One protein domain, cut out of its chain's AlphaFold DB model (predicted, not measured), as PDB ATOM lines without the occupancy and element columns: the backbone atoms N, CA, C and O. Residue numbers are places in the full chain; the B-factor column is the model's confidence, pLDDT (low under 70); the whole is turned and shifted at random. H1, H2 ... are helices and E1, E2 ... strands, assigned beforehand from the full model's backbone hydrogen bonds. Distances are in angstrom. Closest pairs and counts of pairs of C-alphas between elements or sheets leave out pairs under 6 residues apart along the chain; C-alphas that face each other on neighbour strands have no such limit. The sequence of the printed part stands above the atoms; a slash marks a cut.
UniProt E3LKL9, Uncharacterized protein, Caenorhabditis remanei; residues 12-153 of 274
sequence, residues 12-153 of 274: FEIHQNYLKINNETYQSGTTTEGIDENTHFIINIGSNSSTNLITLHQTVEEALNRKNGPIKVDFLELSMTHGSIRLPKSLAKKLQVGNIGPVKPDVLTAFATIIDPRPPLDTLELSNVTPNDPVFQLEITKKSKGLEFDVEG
ATOM      1  N   PHE A  12       4.155   3.174 -34.550       86.19
ATOM      2  CA  PHE A  12       4.007   4.237 -35.539       86.19
ATOM      3  C   PHE A  12       5.175   4.178 -36.515       86.19
ATOM      4  O   PHE A  12       6.290   4.565 -36.182       86.19
ATOM      5  N   GLU A  13       4.920   3.700 -37.725       87.50
ATOM      6  CA  GLU A  13       5.933   3.518 -38.752       87.50
ATOM      7  C   GLU A  13       5.767   4.549 -39.870       87.50
ATOM      8  O   GLU A  13       4.712   4.667 -40.502       87.50
ATOM      9  N   ILE A  14       6.842   5.269 -40.156       84.06
ATOM     10  CA  ILE A  14       6.970   6.132 -41.317       84.06
ATOM     11  C   ILE A  14       7.686   5.354 -42.406       84.06
ATOM     12  O   ILE A  14       8.857   5.012 -42.264       84.06
ATOM     13  N   HIS A  15       6.995   5.161 -43.523       82.81
ATOM     14  CA  HIS A  15       7.579   4.660 -44.758       82.81
ATOM     15  C   HIS A  15       7.686   5.796 -45.769       82.81
ATOM     16  O   HIS A  15       6.987   6.804 -45.665       82.81
ATOM     17  N   GLN A  16       8.526   5.625 -46.795       76.88
ATOM     18  CA  GLN A  16       8.713   6.650 -47.831       76.88
ATOM     19  C   GLN A  16       7.379   7.161 -48.402       76.88
ATOM     20  O   GLN A  16       7.237   8.365 -48.601       76.88
ATOM     21  N   ASN A  17       6.411   6.264 -48.633       76.88
ATOM     22  CA  ASN A  17       5.163   6.570 -49.341       76.88
ATOM     23  C   ASN A  17       3.899   6.494 -48.471       76.88
ATOM     24  O   ASN A  17       2.824   6.851 -48.941       76.88
ATOM     25  N   TYR A  18       3.991   6.001 -47.236       80.56
ATOM     26  CA  TYR A  18       2.816   5.741 -46.405       80.56
ATOM     27  C   TYR A  18       3.154   5.764 -44.917       80.56
ATOM     28  O   TYR A  18       4.316   5.705 -44.522       80.56
ATOM     29  N   LEU A  19       2.117   5.832 -44.089       83.62
ATOM     30  CA  LEU A  19       2.218   5.602 -42.653       83.62
ATOM     31  C   LEU A  19       1.652   4.225 -42.338       83.62
ATOM     32  O   LEU A  19       0.642   3.831 -42.923       83.62
ATOM     33  N   LYS A  20       2.261   3.509 -41.404       86.88
ATOM     34  CA  LYS A  20       1.663   2.313 -40.822       86.88
ATOM     35  C   LYS A  20       1.499   2.534 -39.328       86.88
ATOM     36  O   LYS A  20       2.442   2.905 -38.644       86.88
ATOM     37  N   ILE A  21       0.275   2.385 -38.844       85.75
ATOM     38  CA  ILE A  21      -0.068   2.577 -37.436       85.75
ATOM     39  C   ILE A  21      -0.623   1.249 -36.954       85.75
ATOM     40  O   ILE A  21      -1.607   0.752 -37.507       85.75
ATOM     41  N   ASN A  22       0.025   0.654 -35.955       87.50
ATOM     42  CA  ASN A  22      -0.214  -0.734 -35.575       87.50
ATOM     43  C   ASN A  22      -0.081  -1.647 -36.821       87.50
ATOM     44  O   ASN A  22       0.971  -1.693 -37.457       87.50
ATOM     45  N   ASN A  23      -1.159  -2.329 -37.221       86.81
ATOM     46  CA  ASN A  23      -1.179  -3.220 -38.389       86.81
ATOM     47  C   ASN A  23      -1.902  -2.632 -39.613       86.81
ATOM     48  O   ASN A  23      -2.180  -3.359 -40.565       86.81
ATOM     49  N   GLU A  24      -2.202  -1.334 -39.607       86.56
ATOM     50  CA  GLU A  24      -2.963  -0.678 -40.670       86.56
ATOM     51  C   GLU A  24      -2.114   0.323 -41.456       86.56
ATOM     52  O   GLU A  24      -1.373   1.120 -40.881       86.56
ATOM     53  N   THR A  25      -2.256   0.305 -42.783       87.94
ATOM     54  CA  THR A  25      -1.545   1.196 -43.708       87.94
ATOM     55  C   THR A  25      -2.424   2.372 -44.122       87.94
ATOM     56  O   THR A  25      -3.553   2.196 -44.579       87.94
ATOM     57  N   TYR A  26      -1.863   3.575 -44.056       79.94
ATOM     58  CA  TYR A  26      -2.530   4.841 -44.333       79.94
ATOM     59  C   TYR A  26      -1.785   5.613 -45.429       79.94
ATOM     60  O   TYR A  26      -0.593   5.896 -45.313       79.94
ATOM     61  N   GLN A  27      -2.507   5.973 -46.492       74.31
ATOM     62  CA  GLN A  27      -1.951   6.615 -47.692       74.31
ATOM     63  C   GLN A  27      -2.251   8.130 -47.775       74.31
ATOM     64  O   GLN A  27      -1.634   8.820 -48.580       74.31
ATOM     65  N   SER A  28      -3.173   8.683 -46.966       66.81
ATOM     66  CA  SER A  28      -3.435  10.138 -46.915       66.81
ATOM     67  C   SER A  28      -4.084  10.622 -45.602       66.81
ATOM     68  O   SER A  28      -4.947   9.957 -45.034       66.81
ATOM     69  N   GLY A  29      -3.701  11.824 -45.146       62.78
ATOM     70  CA  GLY A  29      -4.489  12.655 -44.224       62.78
ATOM     71  C   GLY A  29      -4.509  12.299 -42.729       62.78
ATOM     72  O   GLY A  29      -5.335  12.874 -42.017       62.78
ATOM     73  N   THR A  30      -3.641  11.414 -42.244       69.56
ATOM     74  CA  THR A  30      -3.668  10.898 -40.861       69.56
ATOM     75  C   THR A  30      -3.163  11.908 -39.817       69.56
ATOM     76  O   THR A  30      -2.229  12.665 -40.075       69.56
ATOM     77  N   THR A  31      -3.782  11.941 -38.629       69.00
ATOM     78  CA  THR A  31      -3.302  12.729 -37.474       69.00
ATOM     79  C   THR A  31      -2.289  11.927 -36.647       69.00
ATOM     80  O   THR A  31      -2.347  10.703 -36.606       69.00
ATOM     81  N   THR A  32      -1.343  12.621 -36.012       71.25
ATOM     82  CA  THR A  32      -0.344  12.051 -35.082       71.25
ATOM     83  C   THR A  32      -0.740  12.245 -33.611       71.25
ATOM     84  O   THR A  32       0.067  12.065 -32.693       71.25
ATOM     85  N   GLU A  33      -1.995  12.636 -33.371       72.06
ATOM     86  CA  GLU A  33      -2.626  12.604 -32.052       72.06
ATOM     87  C   GLU A  33      -2.638  11.159 -31.524       72.06
ATOM     88  O   GLU A  33      -3.038  10.242 -32.233       72.06
ATOM     89  N   GLY A  34      -2.145  10.953 -30.298       71.06
ATOM     90  CA  GLY A  34      -2.044   9.629 -29.667       71.06
ATOM     91  C   GLY A  34      -0.647   8.997 -29.646       71.06
ATOM     92  O   GLY A  34      -0.483   7.973 -28.999       71.06
ATOM     93  N   ILE A  35       0.362   9.591 -30.300       76.56
ATOM     94  CA  ILE A  35       1.762   9.160 -30.113       76.56
ATOM     95  C   ILE A  35       2.239   9.640 -28.739       76.56
ATOM     96  O   ILE A  35       2.283  10.857 -28.499       76.56
ATOM     97  N   ASP A  36       2.582   8.711 -27.859       77.94
ATOM     98  CA  ASP A  36       2.985   8.982 -26.483       77.94
ATOM     99  C   ASP A  36       4.263   8.225 -26.093       77.94
ATOM    100  O   ASP A  36       4.951   7.628 -26.919       77.94
ATOM    101  N   GLU A  37       4.614   8.312 -24.814       76.81
ATOM    102  CA  GLU A  37       5.829   7.735 -24.243       76.81
ATOM    103  C   GLU A  37       5.880   6.205 -24.235       76.81
ATOM    104  O   GLU A  37       6.887   5.678 -23.801       76.81
ATOM    105  N   ASN A  38       4.851   5.500 -24.715       82.56
ATOM    106  CA  ASN A  38       4.855   4.042 -24.873       82.56
ATOM    107  C   ASN A  38       4.846   3.611 -26.349       82.56
ATOM    108  O   ASN A  38       4.733   2.421 -26.653       82.56
ATOM    109  N   THR A  39       4.912   4.561 -27.287       83.19
ATOM    110  CA  THR A  39       4.906   4.256 -28.718       83.19
ATOM    111  C   THR A  39       6.295   3.819 -29.193       83.19
ATOM    112  O   THR A  39       7.274   4.552 -29.035       83.19
ATOM    113  N   HIS A  40       6.354   2.671 -29.873       87.00
ATOM    114  CA  HIS A  40       7.489   2.275 -30.703       87.00
ATOM    115  C   HIS A  40       7.378   2.988 -32.058       87.00
ATOM    116  O   HIS A  40       6.465   2.740 -32.850       87.00
ATOM    117  N   PHE A  41       8.296   3.910 -32.318       85.31
ATOM    118  CA  PHE A  41       8.331   4.708 -33.534       85.31
ATOM    119  C   PHE A  41       9.371   4.148 -34.506       85.31
ATOM    120  O   PHE A  41      10.524   3.958 -34.138       85.31
ATOM    121  N   ILE A  42       8.991   3.902 -35.754       84.81
ATOM    122  CA  ILE A  42       9.869   3.318 -36.773       84.81
ATOM    123  C   ILE A  42       9.949   4.290 -37.942       84.81
ATOM    124  O   ILE A  42       8.927   4.787 -38.411       84.81
ATOM    125  N   ILE A  43      11.146   4.570 -38.443       83.62
ATOM    126  CA  ILE A  43      11.325   5.341 -39.673       83.62
ATOM    127  C   ILE A  43      12.130   4.513 -40.659       83.62
ATOM    128  O   ILE A  43      13.342   4.362 -40.517       83.62
ATOM    129  N   ASN A  44      11.443   4.019 -41.687       79.62
ATOM    130  CA  ASN A  44      12.042   3.253 -42.763       79.62
ATOM    131  C   ASN A  44      11.961   4.025 -44.080       79.62
ATOM    132  O   ASN A  44      10.896   4.201 -44.678       79.62
ATOM    133  N   ILE A  45      13.112   4.501 -44.546       72.94
ATOM    134  CA  ILE A  45      13.210   5.237 -45.803       72.94
ATOM    135  C   ILE A  45      14.169   4.486 -46.725       72.94
ATOM    136  O   ILE A  45      15.386   4.644 -46.663       72.94
ATOM    137  N   GLY A  46      13.606   3.641 -47.590       66.62
ATOM    138  CA  GLY A  46      14.349   2.892 -48.601       66.62
ATOM    139  C   GLY A  46      14.063   3.403 -50.010       66.62
ATOM    140  O   GLY A  46      12.909   3.602 -50.365       66.62
ATOM    141  N   SER A  47      15.104   3.565 -50.829       60.72
ATOM    142  CA  SER A  47      14.988   3.711 -52.285       60.72
ATOM    143  C   SER A  47      15.525   2.454 -52.963       60.72
ATOM    144  O   SER A  47      16.555   1.923 -52.556       60.72
ATOM    145  N   ASN A  48      14.876   2.025 -54.047       56.94
ATOM    146  CA  ASN A  48      15.380   0.949 -54.910       56.94
ATOM    147  C   ASN A  48      16.548   1.403 -55.814       56.94
ATOM    148  O   ASN A  48      17.083   0.599 -56.573       56.94
ATOM    149  N   SER A  49      16.935   2.684 -55.774       57.12
ATOM    150  CA  SER A  49      18.065   3.236 -56.529       57.12
ATOM    151  C   SER A  49      19.012   4.046 -55.639       57.12
ATOM    152  O   SER A  49      18.589   4.777 -54.740       57.12
ATOM    153  N   SER A  50      20.313   3.927 -55.911       56.44
ATOM    154  CA  SER A  50      21.406   4.393 -55.049       56.44
ATOM    155  C   SER A  50      21.777   5.877 -55.170       56.44
ATOM    156  O   SER A  50      22.671   6.331 -54.464       56.44
ATOM    157  N   THR A  51      21.109   6.651 -56.029       57.72
ATOM    158  CA  THR A  51      21.526   8.031 -56.363       57.72
ATOM    159  C   THR A  51      20.433   9.090 -56.235       57.72
ATOM    160  O   THR A  51      20.701  10.269 -56.462       57.72
ATOM    161  N   ASN A  52      19.212   8.714 -55.854       58.91
ATOM    162  CA  ASN A  52      18.112   9.669 -55.768       58.91
ATOM    163  C   ASN A  52      18.023  10.305 -54.377       58.91
ATOM    164  O   ASN A  52      18.134   9.630 -53.354       58.91
ATOM    165  N   LEU A  53      17.784  11.618 -54.355       59.12
ATOM    166  CA  LEU A  53      17.357  12.330 -53.155       59.12
ATOM    167  C   LEU A  53      16.003  11.761 -52.718       59.12
ATOM    168  O   LEU A  53      15.050  11.799 -53.500       59.12
ATOM    169  N   ILE A  54      15.914  11.251 -51.487       65.25
ATOM    170  CA  ILE A  54      14.648  10.763 -50.943       65.25
ATOM    171  C   ILE A  54      14.003  11.881 -50.131       65.25
ATOM    172  O   ILE A  54      14.533  12.326 -49.107       65.25
ATOM    173  N   THR A  55      12.844  12.327 -50.606       70.88
ATOM    174  CA  THR A  55      11.961  13.242 -49.881       70.88
ATOM    175  C   THR A  55      10.846  12.420 -49.250       70.88
ATOM    176  O   THR A  55      10.295  11.529 -49.900       70.88
ATOM    177  N   LEU A  56      10.517  12.710 -47.990       73.69
ATOM    178  CA  LEU A  56       9.336  12.134 -47.353       73.69
ATOM    179  C   LEU A  56       8.088  12.513 -48.154       73.69
ATOM    180  O   LEU A  56       7.951  13.644 -48.615       73.69
ATOM    181  N   HIS A  57       7.169  11.567 -48.336       74.75
ATOM    182  CA  HIS A  57       5.914  11.869 -49.012       74.75
ATOM    183  C   HIS A  57       5.155  12.982 -48.270       74.75
ATOM    184  O   HIS A  57       5.081  12.973 -47.040       74.75
ATOM    185  N   GLN A  58       4.542  13.913 -49.012       73.50
ATOM    186  CA  GLN A  58       3.859  15.093 -48.457       73.50
ATOM    187  C   GLN A  58       2.859  14.732 -47.346       73.50
ATOM    188  O   GLN A  58       2.752  15.432 -46.344       73.50
ATOM    189  N   THR A  59       2.159  13.603 -47.476       70.00
ATOM    190  CA  THR A  59       1.243  13.099 -46.440       70.00
ATOM    191  C   THR A  59       1.922  12.852 -45.095       70.00
ATOM    192  O   THR A  59       1.350  13.179 -44.057       70.00
ATOM    193  N   VAL A  60       3.120  12.265 -45.103       74.38
ATOM    194  CA  VAL A  60       3.899  12.005 -43.887       74.38
ATOM    195  C   VAL A  60       4.287  13.334 -43.248       74.38
ATOM    196  O   VAL A  60       4.133  13.518 -42.041       74.38
ATOM    197  N   GLU A  61       4.737  14.286 -44.068       75.19
ATOM    198  CA  GLU A  61       5.116  15.617 -43.599       75.19
ATOM    199  C   GLU A  61       3.929  16.348 -42.962       75.19
ATOM    200  O   GLU A  61       4.050  16.895 -41.867       75.19
ATOM    201  N   GLU A  62       2.763  16.323 -43.607       75.31
ATOM    202  CA  GLU A  62       1.538  16.926 -43.084       75.31
ATOM    203  C   GLU A  62       1.097  16.281 -41.766       75.31
ATOM    204  O   GLU A  62       0.763  16.999 -40.821       75.31
ATOM    205  N   ALA A  63       1.140  14.950 -41.665       74.75
ATOM    206  CA  ALA A  63       0.764  14.224 -40.452       74.75
ATOM    207  C   ALA A  63       1.646  14.607 -39.251       74.75
ATOM    208  O   ALA A  63       1.136  14.889 -38.163       74.75
ATOM    209  N   LEU A  64       2.966  14.684 -39.449       75.56
ATOM    210  CA  LEU A  64       3.924  15.076 -38.409       75.56
ATOM    211  C   LEU A  64       3.870  16.576 -38.087       75.56
ATOM    212  O   LEU A  64       4.130  16.990 -36.954       75.56
ATOM    213  N   ASN A  65       3.530  17.413 -39.069       76.75
ATOM    214  CA  ASN A  65       3.408  18.855 -38.875       76.75
ATOM    215  C   ASN A  65       2.167  19.247 -38.065       76.75
ATOM    216  O   ASN A  65       2.233  20.247 -37.354       76.75
ATOM    217  N   ARG A  66       1.082  18.459 -38.106       76.50
ATOM    218  CA  ARG A  66      -0.169  18.747 -37.377       76.50
ATOM    219  C   ARG A  66      -0.050  18.664 -35.852       76.50
ATOM    220  O   ARG A  66      -0.813  19.335 -35.163       76.50
ATOM    221  N   LYS A  67       0.895  17.888 -35.308       75.69
ATOM    222  CA  LYS A  67       1.123  17.838 -33.858       75.69
ATOM    223  C   LYS A  67       1.879  19.079 -33.392       75.69
ATOM    224  O   LYS A  67       3.027  19.318 -33.784       75.69
ATOM    225  N   ASN A  68       1.210  19.848 -32.538       70.94
ATOM    226  CA  ASN A  68       1.789  20.982 -31.833       70.94
ATOM    227  C   ASN A  68       2.612  20.471 -30.642       70.94
ATOM    228  O   ASN A  68       2.087  19.769 -29.780       70.94
ATOM    229  N   GLY A  69       3.892  20.843 -30.583       76.25
ATOM    230  CA  GLY A  69       4.809  20.435 -29.514       76.25
ATOM    231  C   GLY A  69       5.632  19.176 -29.826       76.25
ATOM    232  O   GLY A  69       5.605  18.678 -30.956       76.25
ATOM    233  N   PRO A  70       6.418  18.694 -28.845       81.06
ATOM    234  CA  PRO A  70       7.278  17.532 -29.024       81.06
ATOM    235  C   PRO A  70       6.477  16.231 -29.156       81.06
ATOM    236  O   PRO A  70       5.397  16.061 -28.582       81.06
ATOM    237  N   ILE A  71       7.039  15.288 -29.905       83.75
ATOM    238  CA  ILE A  71       6.554  13.918 -30.045       83.75
ATOM    239  C   ILE A  71       7.433  13.052 -29.149       83.75
ATOM    240  O   ILE A  71       8.589  12.802 -29.480       83.75
ATOM    241  N   LYS A  72       6.898  12.643 -27.998       85.25
ATOM    242  CA  LYS A  72       7.571  11.695 -27.111       85.25
ATOM    243  C   LYS A  72       7.460  10.290 -27.688       85.25
ATOM    244  O   LYS A  72       6.386   9.950 -28.176       85.25
ATOM    245  N   VAL A  73       8.547   9.531 -27.640       84.69
ATOM    246  CA  VAL A  73       8.622   8.141 -28.102       84.69
ATOM    247  C   VAL A  73       9.544   7.351 -27.172       84.69
ATOM    248  O   VAL A  73      10.597   7.860 -26.779       84.69
ATOM    249  N   ASP A  74       9.151   6.130 -26.811       86.50
ATOM    250  CA  ASP A  74       9.970   5.266 -25.946       86.50
ATOM    251  C   ASP A  74      11.197   4.763 -26.700       86.50
ATOM    252  O   ASP A  74      12.338   4.906 -26.266       86.50
ATOM    253  N   PHE A  75      10.940   4.223 -27.889       86.81
ATOM    254  CA  PHE A  75      11.930   3.561 -28.712       86.81
ATOM    255  C   PHE A  75      11.778   4.004 -30.164       86.81
ATOM    256  O   PHE A  75      10.669   4.022 -30.709       86.81
ATOM    257  N   LEU A  76      12.900   4.377 -30.774       87.94
ATOM    258  CA  LEU A  76      12.988   4.810 -32.160       87.94
ATOM    259  C   LEU A  76      13.893   3.869 -32.962       87.94
ATOM    260  O   LEU A  76      15.109   3.851 -32.764       87.94
ATOM    261  N   GLU A  77      13.302   3.169 -33.926       87.75
ATOM    262  CA  GLU A  77      14.021   2.382 -34.928       87.75
ATOM    263  C   GLU A  77      14.232   3.219 -36.199       87.75
ATOM    264  O   GLU A  77      13.295   3.824 -36.730       87.75
ATOM    265  N   LEU A  78      15.468   3.261 -36.701       85.81
ATOM    266  CA  LEU A  78      15.839   4.023 -37.893       85.81
ATOM    267  C   LEU A  78      16.514   3.113 -38.913       85.81
ATOM    268  O   LEU A  78      17.563   2.534 -38.637       85.81
ATOM    269  N   SER A  79      15.976   3.067 -40.129       81.44
ATOM    270  CA  SER A  79      16.581   2.310 -41.222       81.44
ATOM    271  C   SER A  79      16.577   3.090 -42.533       81.44
ATOM    272  O   SER A  79      15.562   3.652 -42.954       81.44
ATOM    273  N   MET A  80      17.718   3.071 -43.221       78.06
ATOM    274  CA  MET A  80      17.869   3.588 -44.579       78.06
ATOM    275  C   MET A  80      18.690   2.596 -45.399       78.06
ATOM    276  O   MET A  80      19.767   2.180 -44.980       78.06
ATOM    277  N   THR A  81      18.182   2.214 -46.569       71.69
ATOM    278  CA  THR A  81      18.877   1.257 -47.444       71.69
ATOM    279  C   THR A  81      19.874   1.967 -48.357       71.69
ATOM    280  O   THR A  81      21.014   1.529 -48.485       71.69
ATOM    281  N   HIS A  82      19.458   3.074 -48.982       68.50
ATOM    282  CA  HIS A  82      20.244   3.827 -49.961       68.50
ATOM    283  C   HIS A  82      19.821   5.303 -50.013       68.50
ATOM    284  O   HIS A  82      18.663   5.615 -49.749       68.50
ATOM    285  N   GLY A  83      20.728   6.175 -50.465       66.69
ATOM    286  CA  GLY A  83      20.440   7.572 -50.806       66.69
ATOM    287  C   GLY A  83      20.703   8.573 -49.679       66.69
ATOM    288  O   GLY A  83      21.223   8.231 -48.622       66.69
ATOM    289  N   SER A  84      20.349   9.831 -49.937       64.19
ATOM    290  CA  SER A  84      20.381  10.904 -48.940       64.19
ATOM    291  C   SER A  84      18.953  11.315 -48.617       64.19
ATOM    292  O   SER A  84      18.180  11.646 -49.522       64.19
ATOM    293  N   ILE A  85      18.610  11.327 -47.332       69.44
ATOM    294  CA  ILE A  85      17.302  11.782 -46.864       69.44
ATOM    295  C   ILE A  85      17.372  13.283 -46.617       69.44
ATOM    296  O   ILE A  85      18.258  13.775 -45.915       69.44
ATOM    297  N   ARG A  86      16.403  14.023 -47.158       70.25
ATOM    298  CA  ARG A  86      16.183  15.418 -46.777       70.25
ATOM    299  C   ARG A  86      14.915  15.516 -45.950       70.25
ATOM    300  O   ARG A  86      13.813  15.441 -46.483       70.25
ATOM    301  N   LEU A  87      15.087  15.727 -44.650       72.88
ATOM    302  CA  LEU A  87      13.973  15.941 -43.733       72.88
ATOM    303  C   LEU A  87      13.537  17.419 -43.758       72.88
ATOM    304  O   LEU A  87      14.389  18.316 -43.824       72.88
ATOM    305  N   PRO A  88      12.226  17.713 -43.705       70.25
ATOM    306  CA  PRO A  88      11.726  19.078 -43.599       70.25
ATOM    307  C   PRO A  88      12.237  19.787 -42.348       70.25
ATOM    308  O   PRO A  88      12.219  19.241 -41.246       70.25
ATOM    309  N   LYS A  89      12.596  21.067 -42.490       75.56
ATOM    310  CA  LYS A  89      13.039  21.900 -41.357       75.56
ATOM    311  C   LYS A  89      11.979  22.038 -40.261       75.56
ATOM    312  O   LYS A  89      12.338  22.250 -39.109       75.56
ATOM    313  N   SER A  90      10.696  21.918 -40.602       75.94
ATOM    314  CA  SER A  90       9.590  21.980 -39.640       75.94
ATOM    315  C   SER A  90       9.587  20.818 -38.641       75.94
ATOM    316  O   SER A  90       8.944  20.918 -37.598       75.94
ATOM    317  N   LEU A  91      10.308  19.731 -38.943       75.12
ATOM    318  CA  LEU A  91      10.464  18.569 -38.069       75.12
ATOM    319  C   LEU A  91      11.710  18.645 -37.187       75.12
ATOM    320  O   LEU A  91      11.937  17.745 -36.382       75.12
ATOM    321  N   ALA A  92      12.525  19.693 -37.333       81.94
ATOM    322  CA  ALA A  92      13.766  19.812 -36.591       81.94
ATOM    323  C   ALA A  92      13.501  19.770 -35.081       81.94
ATOM    324  O   ALA A  92      12.724  20.574 -34.563       81.94
ATOM    325  N   LYS A  93      14.172  18.846 -34.384       81.69
ATOM    326  CA  LYS A  93      14.057  18.641 -32.932       81.69
ATOM    327  C   LYS A  93      12.617  18.430 -32.437       81.69
ATOM    328  O   LYS A  93      12.251  18.928 -31.376       81.69
ATOM    329  N   LYS A  94      11.778  17.734 -33.212       83.25
ATOM    330  CA  LYS A  94      10.416  17.379 -32.783       83.25
ATOM    331  C   LYS A  94      10.362  16.098 -31.959       83.25
ATOM    332  O   LYS A  94       9.475  15.991 -31.116       83.25
ATOM    333  N   LEU A  95      11.244  15.131 -32.213       85.25
ATOM    334  CA  LEU A  95      11.197  13.831 -31.542       85.25
ATOM    335  C   LEU A  95      11.957  13.879 -30.215       85.25
ATOM    336  O   LEU A  95      13.139  14.201 -30.206       85.25
ATOM    337  N   GLN A  96      11.298  13.535 -29.115       87.81
ATOM    338  CA  GLN A  96      11.922  13.317 -27.810       87.81
ATOM    339  C   GLN A  96      11.932  11.820 -27.546       87.81
ATOM    340  O   GLN A  96      10.874  11.224 -27.359       87.81
ATOM    341  N   VAL A  97      13.118  11.224 -27.590       87.06
ATOM    342  CA  VAL A  97      13.290   9.774 -27.675       87.06
ATOM    343  C   VAL A  97      13.910   9.250 -26.386       87.06
ATOM    344  O   VAL A  97      14.879   9.839 -25.907       87.06
ATOM    345  N   GLY A  98      13.366   8.159 -25.846       87.38
ATOM    346  CA  GLY A  98      13.959   7.425 -24.726       87.38
ATOM    347  C   GLY A  98      15.151   6.570 -25.161       87.38
ATOM    348  O   GLY A  98      16.236   6.697 -24.602       87.38
ATOM    349  N   ASN A  99      14.978   5.755 -26.201       91.44
ATOM    350  CA  ASN A  99      15.960   4.776 -26.669       91.44
ATOM    351  C   ASN A  99      16.054   4.741 -28.206       91.44
ATOM    352  O   ASN A  99      15.047   4.859 -28.904       91.44
ATOM    353  N   ILE A 100      17.264   4.561 -28.740       91.94
ATOM    354  CA  ILE A 100      17.530   4.376 -30.178       91.94
ATOM    355  C   ILE A 100      18.452   3.170 -30.330       91.94
ATOM    356  O   ILE A 100      19.526   3.189 -29.732       91.94
ATOM    357  N   GLY A 101      18.109   2.176 -31.152       83.50
ATOM    358  CA  GLY A 101      19.041   1.070 -31.381       83.50
ATOM    359  C   GLY A 101      18.537  -0.109 -32.212       83.50
ATOM    360  O   GLY A 101      17.328  -0.252 -32.381       83.50
ATOM    361  N   PRO A 102      19.449  -0.966 -32.707       87.94
ATOM    362  CA  PRO A 102      20.806  -0.647 -33.169       87.94
ATOM    363  C   PRO A 102      20.743   0.162 -34.481       87.94
ATOM    364  O   PRO A 102      20.002  -0.195 -35.396       87.94
ATOM    365  N   VAL A 103      21.526   1.242 -34.621       91.44
ATOM    366  CA  VAL A 103      21.501   2.110 -35.825       91.44
ATOM    367  C   VAL A 103      22.892   2.341 -36.424       91.44
ATOM    368  O   VAL A 103      23.882   2.453 -35.708       91.44
ATOM    369  N   LYS A 104      23.003   2.417 -37.756       90.88
ATOM    370  CA  LYS A 104      24.276   2.742 -38.427       90.88
ATOM    371  C   LYS A 104      24.616   4.246 -38.346       90.88
ATOM    372  O   LYS A 104      23.698   5.074 -38.323       90.88
ATOM    373  N   PRO A 105      25.907   4.636 -38.353       91.06
ATOM    374  CA  PRO A 105      26.340   6.033 -38.214       91.06
ATOM    375  C   PRO A 105      25.779   6.997 -39.263       91.06
ATOM    376  O   PRO A 105      25.386   8.122 -38.940       91.06
ATOM    377  N   ASP A 106      25.729   6.565 -40.519       87.31
ATOM    378  CA  ASP A 106      25.205   7.335 -41.647       87.31
ATOM    379  C   ASP A 106      23.698   7.586 -41.507       87.31
ATOM    380  O   ASP A 106      23.231   8.714 -41.695       87.31
ATOM    381  N   VAL A 107      22.953   6.562 -41.080       88.81
ATOM    382  CA  VAL A 107      21.522   6.650 -40.781       88.81
ATOM    383  C   VAL A 107      21.283   7.643 -39.645       88.81
ATOM    384  O   VAL A 107      20.531   8.603 -39.822       88.81
ATOM    385  N   LEU A 108      21.962   7.490 -38.503       91.44
ATOM    386  CA  LEU A 108      21.785   8.414 -37.381       91.44
ATOM    387  C   LEU A 108      22.122   9.855 -37.778       91.44
ATOM    388  O   LEU A 108      21.395  10.779 -37.416       91.44
ATOM    389  N   THR A 109      23.181  10.058 -38.564       89.69
ATOM    390  CA  THR A 109      23.579  11.389 -39.044       89.69
ATOM    391  C   THR A 109      22.471  12.056 -39.864       89.69
ATOM    392  O   THR A 109      22.206  13.247 -39.678       89.69
ATOM    393  N   ALA A 110      21.776  11.308 -40.727       84.81
ATOM    394  CA  ALA A 110      20.658  11.833 -41.511       84.81
ATOM    395  C   ALA A 110      19.467  12.261 -40.629       84.81
ATOM    396  O   ALA A 110      18.843  13.299 -40.875       84.81
ATOM    397  N   PHE A 111      19.175  11.497 -39.572       87.00
ATOM    398  CA  PHE A 111      18.022  11.725 -38.693       87.00
ATOM    399  C   PHE A 111      18.302  12.627 -37.483       87.00
ATOM    400  O   PHE A 111      17.363  13.161 -36.891       87.00
ATOM    401  N   ALA A 112      19.567  12.896 -37.152       88.25
ATOM    402  CA  ALA A 112      19.958  13.695 -35.988       88.25
ATOM    403  C   ALA A 112      19.321  15.096 -35.950       88.25
ATOM    404  O   ALA A 112      19.165  15.686 -34.884       88.25
ATOM    405  N   THR A 113      18.933  15.646 -37.104       85.75
ATOM    406  CA  THR A 113      18.317  16.980 -37.194       85.75
ATOM    407  C   THR A 113      16.891  17.046 -36.644       85.75
ATOM    408  O   THR A 113      16.472  18.117 -36.198       85.75
ATOM    409  N   ILE A 114      16.143  15.937 -36.648       84.19
ATOM    410  CA  ILE A 114      14.739  15.896 -36.204       84.19
ATOM    411  C   ILE A 114      14.562  15.405 -34.766       84.19
ATOM    412  O   ILE A 114      13.477  15.544 -34.199       84.19
ATOM    413  N   ILE A 115      15.627  14.884 -34.160       88.50
ATOM    414  CA  ILE A 115      15.632  14.416 -32.777       88.50
ATOM    415  C   ILE A 115      16.048  15.573 -31.862       88.50
ATOM    416  O   ILE A 115      17.031  16.270 -32.120       88.50
ATOM    417  N   ASP A 116      15.269  15.832 -30.815       86.12
ATOM    418  CA  ASP A 116      15.619  16.784 -29.766       86.12
ATOM    419  C   ASP A 116      16.628  16.120 -28.820       86.12
ATOM    420  O   ASP A 116      16.306  15.114 -28.191       86.12
ATOM    421  N   PRO A 117      17.841  16.674 -28.659       78.75
ATOM    422  CA  PRO A 117      18.832  16.147 -27.722       78.75
ATOM    423  C   PRO A 117      18.510  16.468 -26.242       78.75
ATOM    424  O   PRO A 117      19.400  16.440 -25.393       78.75
ATOM    425  N   ARG A 118      17.273  16.874 -25.930       81.06
ATOM    426  CA  ARG A 118      16.735  17.166 -24.590       81.06
ATOM    427  C   ARG A 118      15.343  16.519 -24.529       81.06
ATOM    428  O   ARG A 118      14.575  16.831 -25.441       81.06
ATOM    429  N   PRO A 119      14.905  15.731 -23.520       69.38
ATOM    430  CA  PRO A 119      15.529  15.197 -22.281       69.38
ATOM    431  C   PRO A 119      16.622  14.129 -22.531       69.38
ATOM    432  O   PRO A 119      16.849  13.813 -23.696       69.38
ATOM    433  N   PRO A 120      17.362  13.629 -21.504       68.75
ATOM    434  CA  PRO A 120      18.450  12.681 -21.753       68.75
ATOM    435  C   PRO A 120      17.912  11.408 -22.403       68.75
ATOM    436  O   PRO A 120      17.089  10.718 -21.811       68.75
ATOM    437  N   LEU A 121      18.411  11.122 -23.605       88.56
ATOM    438  CA  LEU A 121      18.275   9.824 -24.254       88.56
ATOM    439  C   LEU A 121      18.886   8.778 -23.314       88.56
ATOM    440  O   LEU A 121      20.066   8.897 -22.964       88.56
ATOM    441  N   ASP A 122      18.097   7.804 -22.869       90.75
ATOM    442  CA  ASP A 122      18.541   6.789 -21.917       90.75
ATOM    443  C   ASP A 122      19.623   5.914 -22.538       90.75
ATOM    444  O   ASP A 122      20.699   5.781 -21.947       90.75
ATOM    445  N   THR A 123      19.383   5.416 -23.754       91.56
ATOM    446  CA  THR A 123      20.330   4.555 -24.471       91.56
ATOM    447  C   THR A 123      20.382   4.899 -25.957       91.56
ATOM    448  O   THR A 123      19.352   5.035 -26.619       91.56
ATOM    449  N   LEU A 124      21.601   5.027 -26.485       95.19
ATOM    450  CA  LEU A 124      21.891   5.041 -27.915       95.19
ATOM    451  C   LEU A 124      22.750   3.829 -28.260       95.19
ATOM    452  O   LEU A 124      23.857   3.722 -27.738       95.19
ATOM    453  N   GLU A 125      22.280   2.980 -29.165       95.31
ATOM    454  CA  GLU A 125      23.015   1.823 -29.669       95.31
ATOM    455  C   GLU A 125      23.419   2.034 -31.135       95.31
ATOM    456  O   GLU A 125      22.572   2.185 -32.022       95.31
ATOM    457  N   LEU A 126      24.727   2.063 -31.399       95.06
ATOM    458  CA  LEU A 126      25.299   2.203 -32.738       95.06
ATOM    459  C   LEU A 126      25.832   0.861 -33.246       95.06
ATOM    460  O   LEU A 126      26.461   0.114 -32.509       95.06
ATOM    461  N   SER A 127      25.671   0.586 -34.535       91.94
ATOM    462  CA  SER A 127      26.240  -0.607 -35.172       91.94
ATOM    463  C   SER A 127      27.368  -0.233 -36.126       91.94
ATOM    464  O   SER A 127      27.240   0.737 -36.871       91.94
ATOM    465  N   ASN A 128      28.432  -1.037 -36.157       90.31
ATOM    466  CA  ASN A 128      29.549  -0.912 -37.099       90.31
ATOM    467  C   ASN A 128      30.207   0.484 -37.092       90.31
ATOM    468  O   ASN A 128      30.225   1.179 -38.102       90.31
ATOM    469  N   VAL A 129      30.721   0.918 -35.937       92.81
ATOM    470  CA  VAL A 129      31.440   2.196 -35.804       92.81
ATOM    471  C   VAL A 129      32.954   2.032 -35.896       92.81
ATOM    472  O   VAL A 129      33.544   1.090 -35.371       92.81
ATOM    473  N   THR A 130      33.599   3.031 -36.476       92.25
ATOM    474  CA  THR A 130      35.046   3.237 -36.521       92.25
ATOM    475  C   THR A 130      35.431   4.411 -35.606       92.25
ATOM    476  O   THR A 130      34.615   5.301 -35.356       92.25
ATOM    477  N   PRO A 131      36.679   4.506 -35.108       90.50
ATOM    478  CA  PRO A 131      37.037   5.517 -34.103       90.50
ATOM    479  C   PRO A 131      36.979   6.968 -34.615       90.50
ATOM    480  O   PRO A 131      36.954   7.904 -33.823       90.50
ATOM    481  N   ASN A 132      36.957   7.179 -35.933       88.56
ATOM    482  CA  ASN A 132      36.895   8.515 -36.531       88.56
ATOM    483  C   ASN A 132      35.485   8.891 -37.006       88.56
ATOM    484  O   ASN A 132      35.339   9.912 -37.684       88.56
ATOM    485  N   ASP A 133      34.465   8.084 -36.697       91.44
ATOM    486  CA  ASP A 133      33.125   8.356 -37.195       91.44
ATOM    487  C   ASP A 133      32.590   9.701 -36.675       91.44
ATOM    488  O   ASP A 133      32.577   9.950 -35.461       91.44
ATOM    489  N   PRO A 134      32.072  10.573 -37.565       91.56
ATOM    490  CA  PRO A 134      31.485  11.855 -37.175       91.56
ATOM    491  C   PRO A 134      30.314  11.719 -36.196       91.56
ATOM    492  O   PRO A 134      29.954  12.689 -35.527       91.56
ATOM    493  N   VAL A 135      29.730  10.522 -36.092       93.38
ATOM    494  CA  VAL A 135      28.610  10.206 -35.203       93.38
ATOM    495  C   VAL A 135      28.912  10.533 -33.737       93.38
ATOM    496  O   VAL A 135      28.030  11.017 -33.030       93.38
ATOM    497  N   PHE A 136      30.165  10.385 -33.290       93.81
ATOM    498  CA  PHE A 136      30.585  10.744 -31.931       93.81
ATOM    499  C   PHE A 136      30.570  12.257 -31.673       93.81
ATOM    500  O   PHE A 136      30.565  12.704 -30.526       93.81
ATOM    501  N   GLN A 137      30.545  13.071 -32.732       93.06
ATOM    502  CA  GLN A 137      30.466  14.525 -32.624       93.06
ATOM    503  C   GLN A 137      29.034  15.056 -32.587       93.06
ATOM    504  O   GLN A 137      28.848  16.231 -32.255       93.06
ATOM    505  N   LEU A 138      28.036  14.218 -32.883       92.62
ATOM    506  CA  LEU A 138      26.633  14.611 -32.847       92.62
ATOM    507  C   LEU A 138      26.185  14.909 -31.412       92.62
ATOM    508  O   LEU A 138      26.494  14.177 -30.473       92.62
ATOM    509  N   GLU A 139      25.386  15.965 -31.255       91.94
ATOM    510  CA  GLU A 139      24.828  16.364 -29.957       91.94
ATOM    511  C   GLU A 139      24.005  15.252 -29.304       91.94
ATOM    512  O   GLU A 139      24.045  15.105 -28.086       91.94
ATOM    513  N   ILE A 140      23.279  14.465 -30.105       91.62
ATOM    514  CA  ILE A 140      22.483  13.340 -29.608       91.62
ATOM    515  C   ILE A 140      23.359  12.250 -28.979       91.62
ATOM    516  O   ILE A 140      23.032  11.755 -27.906       91.62
ATOM    517  N   THR A 141      24.506  11.949 -29.589       94.00
ATOM    518  CA  THR A 141      25.476  10.976 -29.075       94.00
ATOM    519  C   THR A 141      26.145  11.484 -27.804       94.00
ATOM    520  O   THR A 141      26.255  10.755 -26.824       94.00
ATOM    521  N   LYS A 142      26.554  12.759 -27.779       92.25
ATOM    522  CA  LYS A 142      27.212  13.370 -26.610       92.25
ATOM    523  C   LYS A 142      26.297  13.480 -25.392       92.25
ATOM    524  O   LYS A 142      26.771  13.416 -24.263       92.25
ATOM    525  N   LYS A 143      24.998  13.691 -25.615       90.50
ATOM    526  CA  LYS A 143      24.008  13.909 -24.548       90.50
ATOM    527  C   LYS A 143      23.275  12.648 -24.112       90.50
ATOM    528  O   LYS A 143      22.502  12.730 -23.156       90.50
ATOM    529  N   SER A 144      23.494  11.510 -24.771       93.00
ATOM    530  CA  SER A 144      22.914  10.255 -24.310       93.00
ATOM    531  C   SER A 144      23.527   9.843 -22.972       93.00
ATOM    532  O   SER A 144      24.719  10.021 -22.706       93.00
ATOM    533  N   LYS A 145      22.697   9.291 -22.093       91.94
ATOM    534  CA  LYS A 145      23.131   8.764 -20.802       91.94
ATOM    535  C   LYS A 145      23.947   7.489 -21.008       91.94
ATOM    536  O   LYS A 145      25.059   7.396 -20.482       91.94
ATOM    537  N   GLY A 146      23.397   6.547 -21.771       92.69
ATOM    538  CA  GLY A 146      24.038   5.327 -22.242       92.69
ATOM    539  C   GLY A 146      24.443   5.430 -23.710       92.69
ATOM    540  O   GLY A 146      23.690   5.936 -24.545       92.69
ATOM    541  N   LEU A 147      25.647   4.960 -24.013       95.12
ATOM    542  CA  LEU A 147      26.152   4.783 -25.365       95.12
ATOM    543  C   LEU A 147      26.679   3.356 -25.505       95.12
ATOM    544  O   LEU A 147      27.665   2.987 -24.866       95.12
ATOM    545  N   GLU A 148      26.025   2.576 -26.347       94.94
ATOM    546  CA  GLU A 148      26.415   1.218 -26.697       94.94
ATOM    547  C   GLU A 148      26.825   1.199 -28.164       94.94
ATOM    548  O   GLU A 148      26.206   1.880 -28.984       94.94
ATOM    549  N   PHE A 149      27.897   0.492 -28.513       93.94
ATOM    550  CA  PHE A 149      28.248   0.377 -29.920       93.94
ATOM    551  C   PHE A 149      29.036  -0.869 -30.300       93.94
ATOM    552  O   PHE A 149      29.958  -1.270 -29.586       93.94
ATOM    553  N   ASP A 150      28.710  -1.407 -31.476       90.75
ATOM    554  CA  ASP A 150      29.470  -2.457 -32.152       90.75
ATOM    555  C   ASP A 150      30.582  -1.861 -33.011       90.75
ATOM    556  O   ASP A 150      30.356  -0.936 -33.793       90.75
ATOM    557  N   VAL A 151      31.784  -2.417 -32.918       89.31
ATOM    558  CA  VAL A 151      32.952  -1.910 -33.643       89.31
ATOM    559  C   VAL A 151      33.077  -2.506 -35.049       89.31
ATOM    560  O   VAL A 151      33.072  -3.722 -35.226       89.31
ATOM    561  N   GLU A 152      33.293  -1.648 -36.051       85.06
ATOM    562  CA  GLU A 152      33.739  -2.036 -37.391       85.06
ATOM    563  C   GLU A 152      35.269  -1.928 -37.491       85.06
ATOM    564  O   GLU A 152      35.844  -0.853 -37.667       85.06
ATOM    565  N   GLY A 153      35.947  -3.072 -37.388       72.00
ATOM    566  CA  GLY A 153      37.396  -3.176 -37.568       72.00
ATOM    567  C   GLY A 153      38.241  -2.876 -36.320       72.00
ATOM    568  O   GLY A 153      37.907  -2.080 -35.450       72.00
TER     569      GLY A 153
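Overview. This is residues 12 to 153 of the 274 residues of an uncharacterized protein of Caenorhabditis remanei (UniProt E3LKL9). A twisted wall of eight strands, side by side in the order E3 E2 E1 E4 E6 E8 E9 E10, has short helices over one face, H1 toward the edge at E3 and H2 farther along, while the other face is bare. E6 and E8 bend so that their first residues turn toward the helix side, where the two-strand sheet of E5 and E7 sits near H2. The 142 printed residues hold ten named strands and four named helices, in the order E1 E2 E3 E4 E5 H1 E6 E7 E8 H2 E9 H3 H4 E10; the class is mixed. The large sheet, E3 E2 E1 E4 E6 E8 E9 E10, is mixed. The whole is compact, with a radius of gyration of the C-alphas of 14.7 A and spans of 44 by 35 by 28 A.

Along the chain. E1, residues 12 to 15, begins at C-alpha 12 (4.007, 4.237, -35.539). E2 is residues 19 to 21, E3 24 to 26, E4 40 to 45 with 16.4 A, and E5 53 to 55. H1, residues 58 to 65, measures 10.3 A. E6, residues 71 to 80, measures 21.1 A and bends by 96 degrees at residue 74. E7 is residues 84 to 86; E8, 95 to 103, measures 16.2 A and bends by 88 degrees at residue 98. H2 is residues 105 to 111, E9 123 to 129, H3 134 to 137 and H4 139 to 143. E10, residues 146 to 151, ends at C-alpha 151 (32.952, -1.910, -33.643).

Arrangement. E1, E2 and E3 form a meander, each strand the antiparallel neighbour of the one before, with N 20 and O 13 2.9 A apart. E1 and E4 are parallel, with N 14 to O 42 at 2.8 A. E6 and E8 are parallel at 34 degrees, with N 76 to O 99 at 2.9 A. E8, H2, E9 and E9, H3 H4, E10 are strand-helix-strand units, parallel neighbour strands joined through helices, with right-handed crossovers. H2 is on the sheet at a height of 6.7 A; the C-alphas of Met 80 and Val 107, the closest of E6 and H2, are 6.1 A apart. H2 and H3 touch, closest at C-alphas 105 and 135, 5.6 A. H4 only grazes the sheet. Every O i to N i+4 pair is within hydrogen-bond range in H1, H2 and H4; H3 is too short for one.

Size, cuts and confidence. The C-alphas of Gly 29 and Gly 153, the two farthest apart, are 45.3 A apart. The printed part has no cut. The links E3 to E4 and H2 to E9 are long. Mean pLDDT of the printed part is 81.5, and residues 28 to 31, 46 to 54, 82 to 85 and 119 to 120 are under 70.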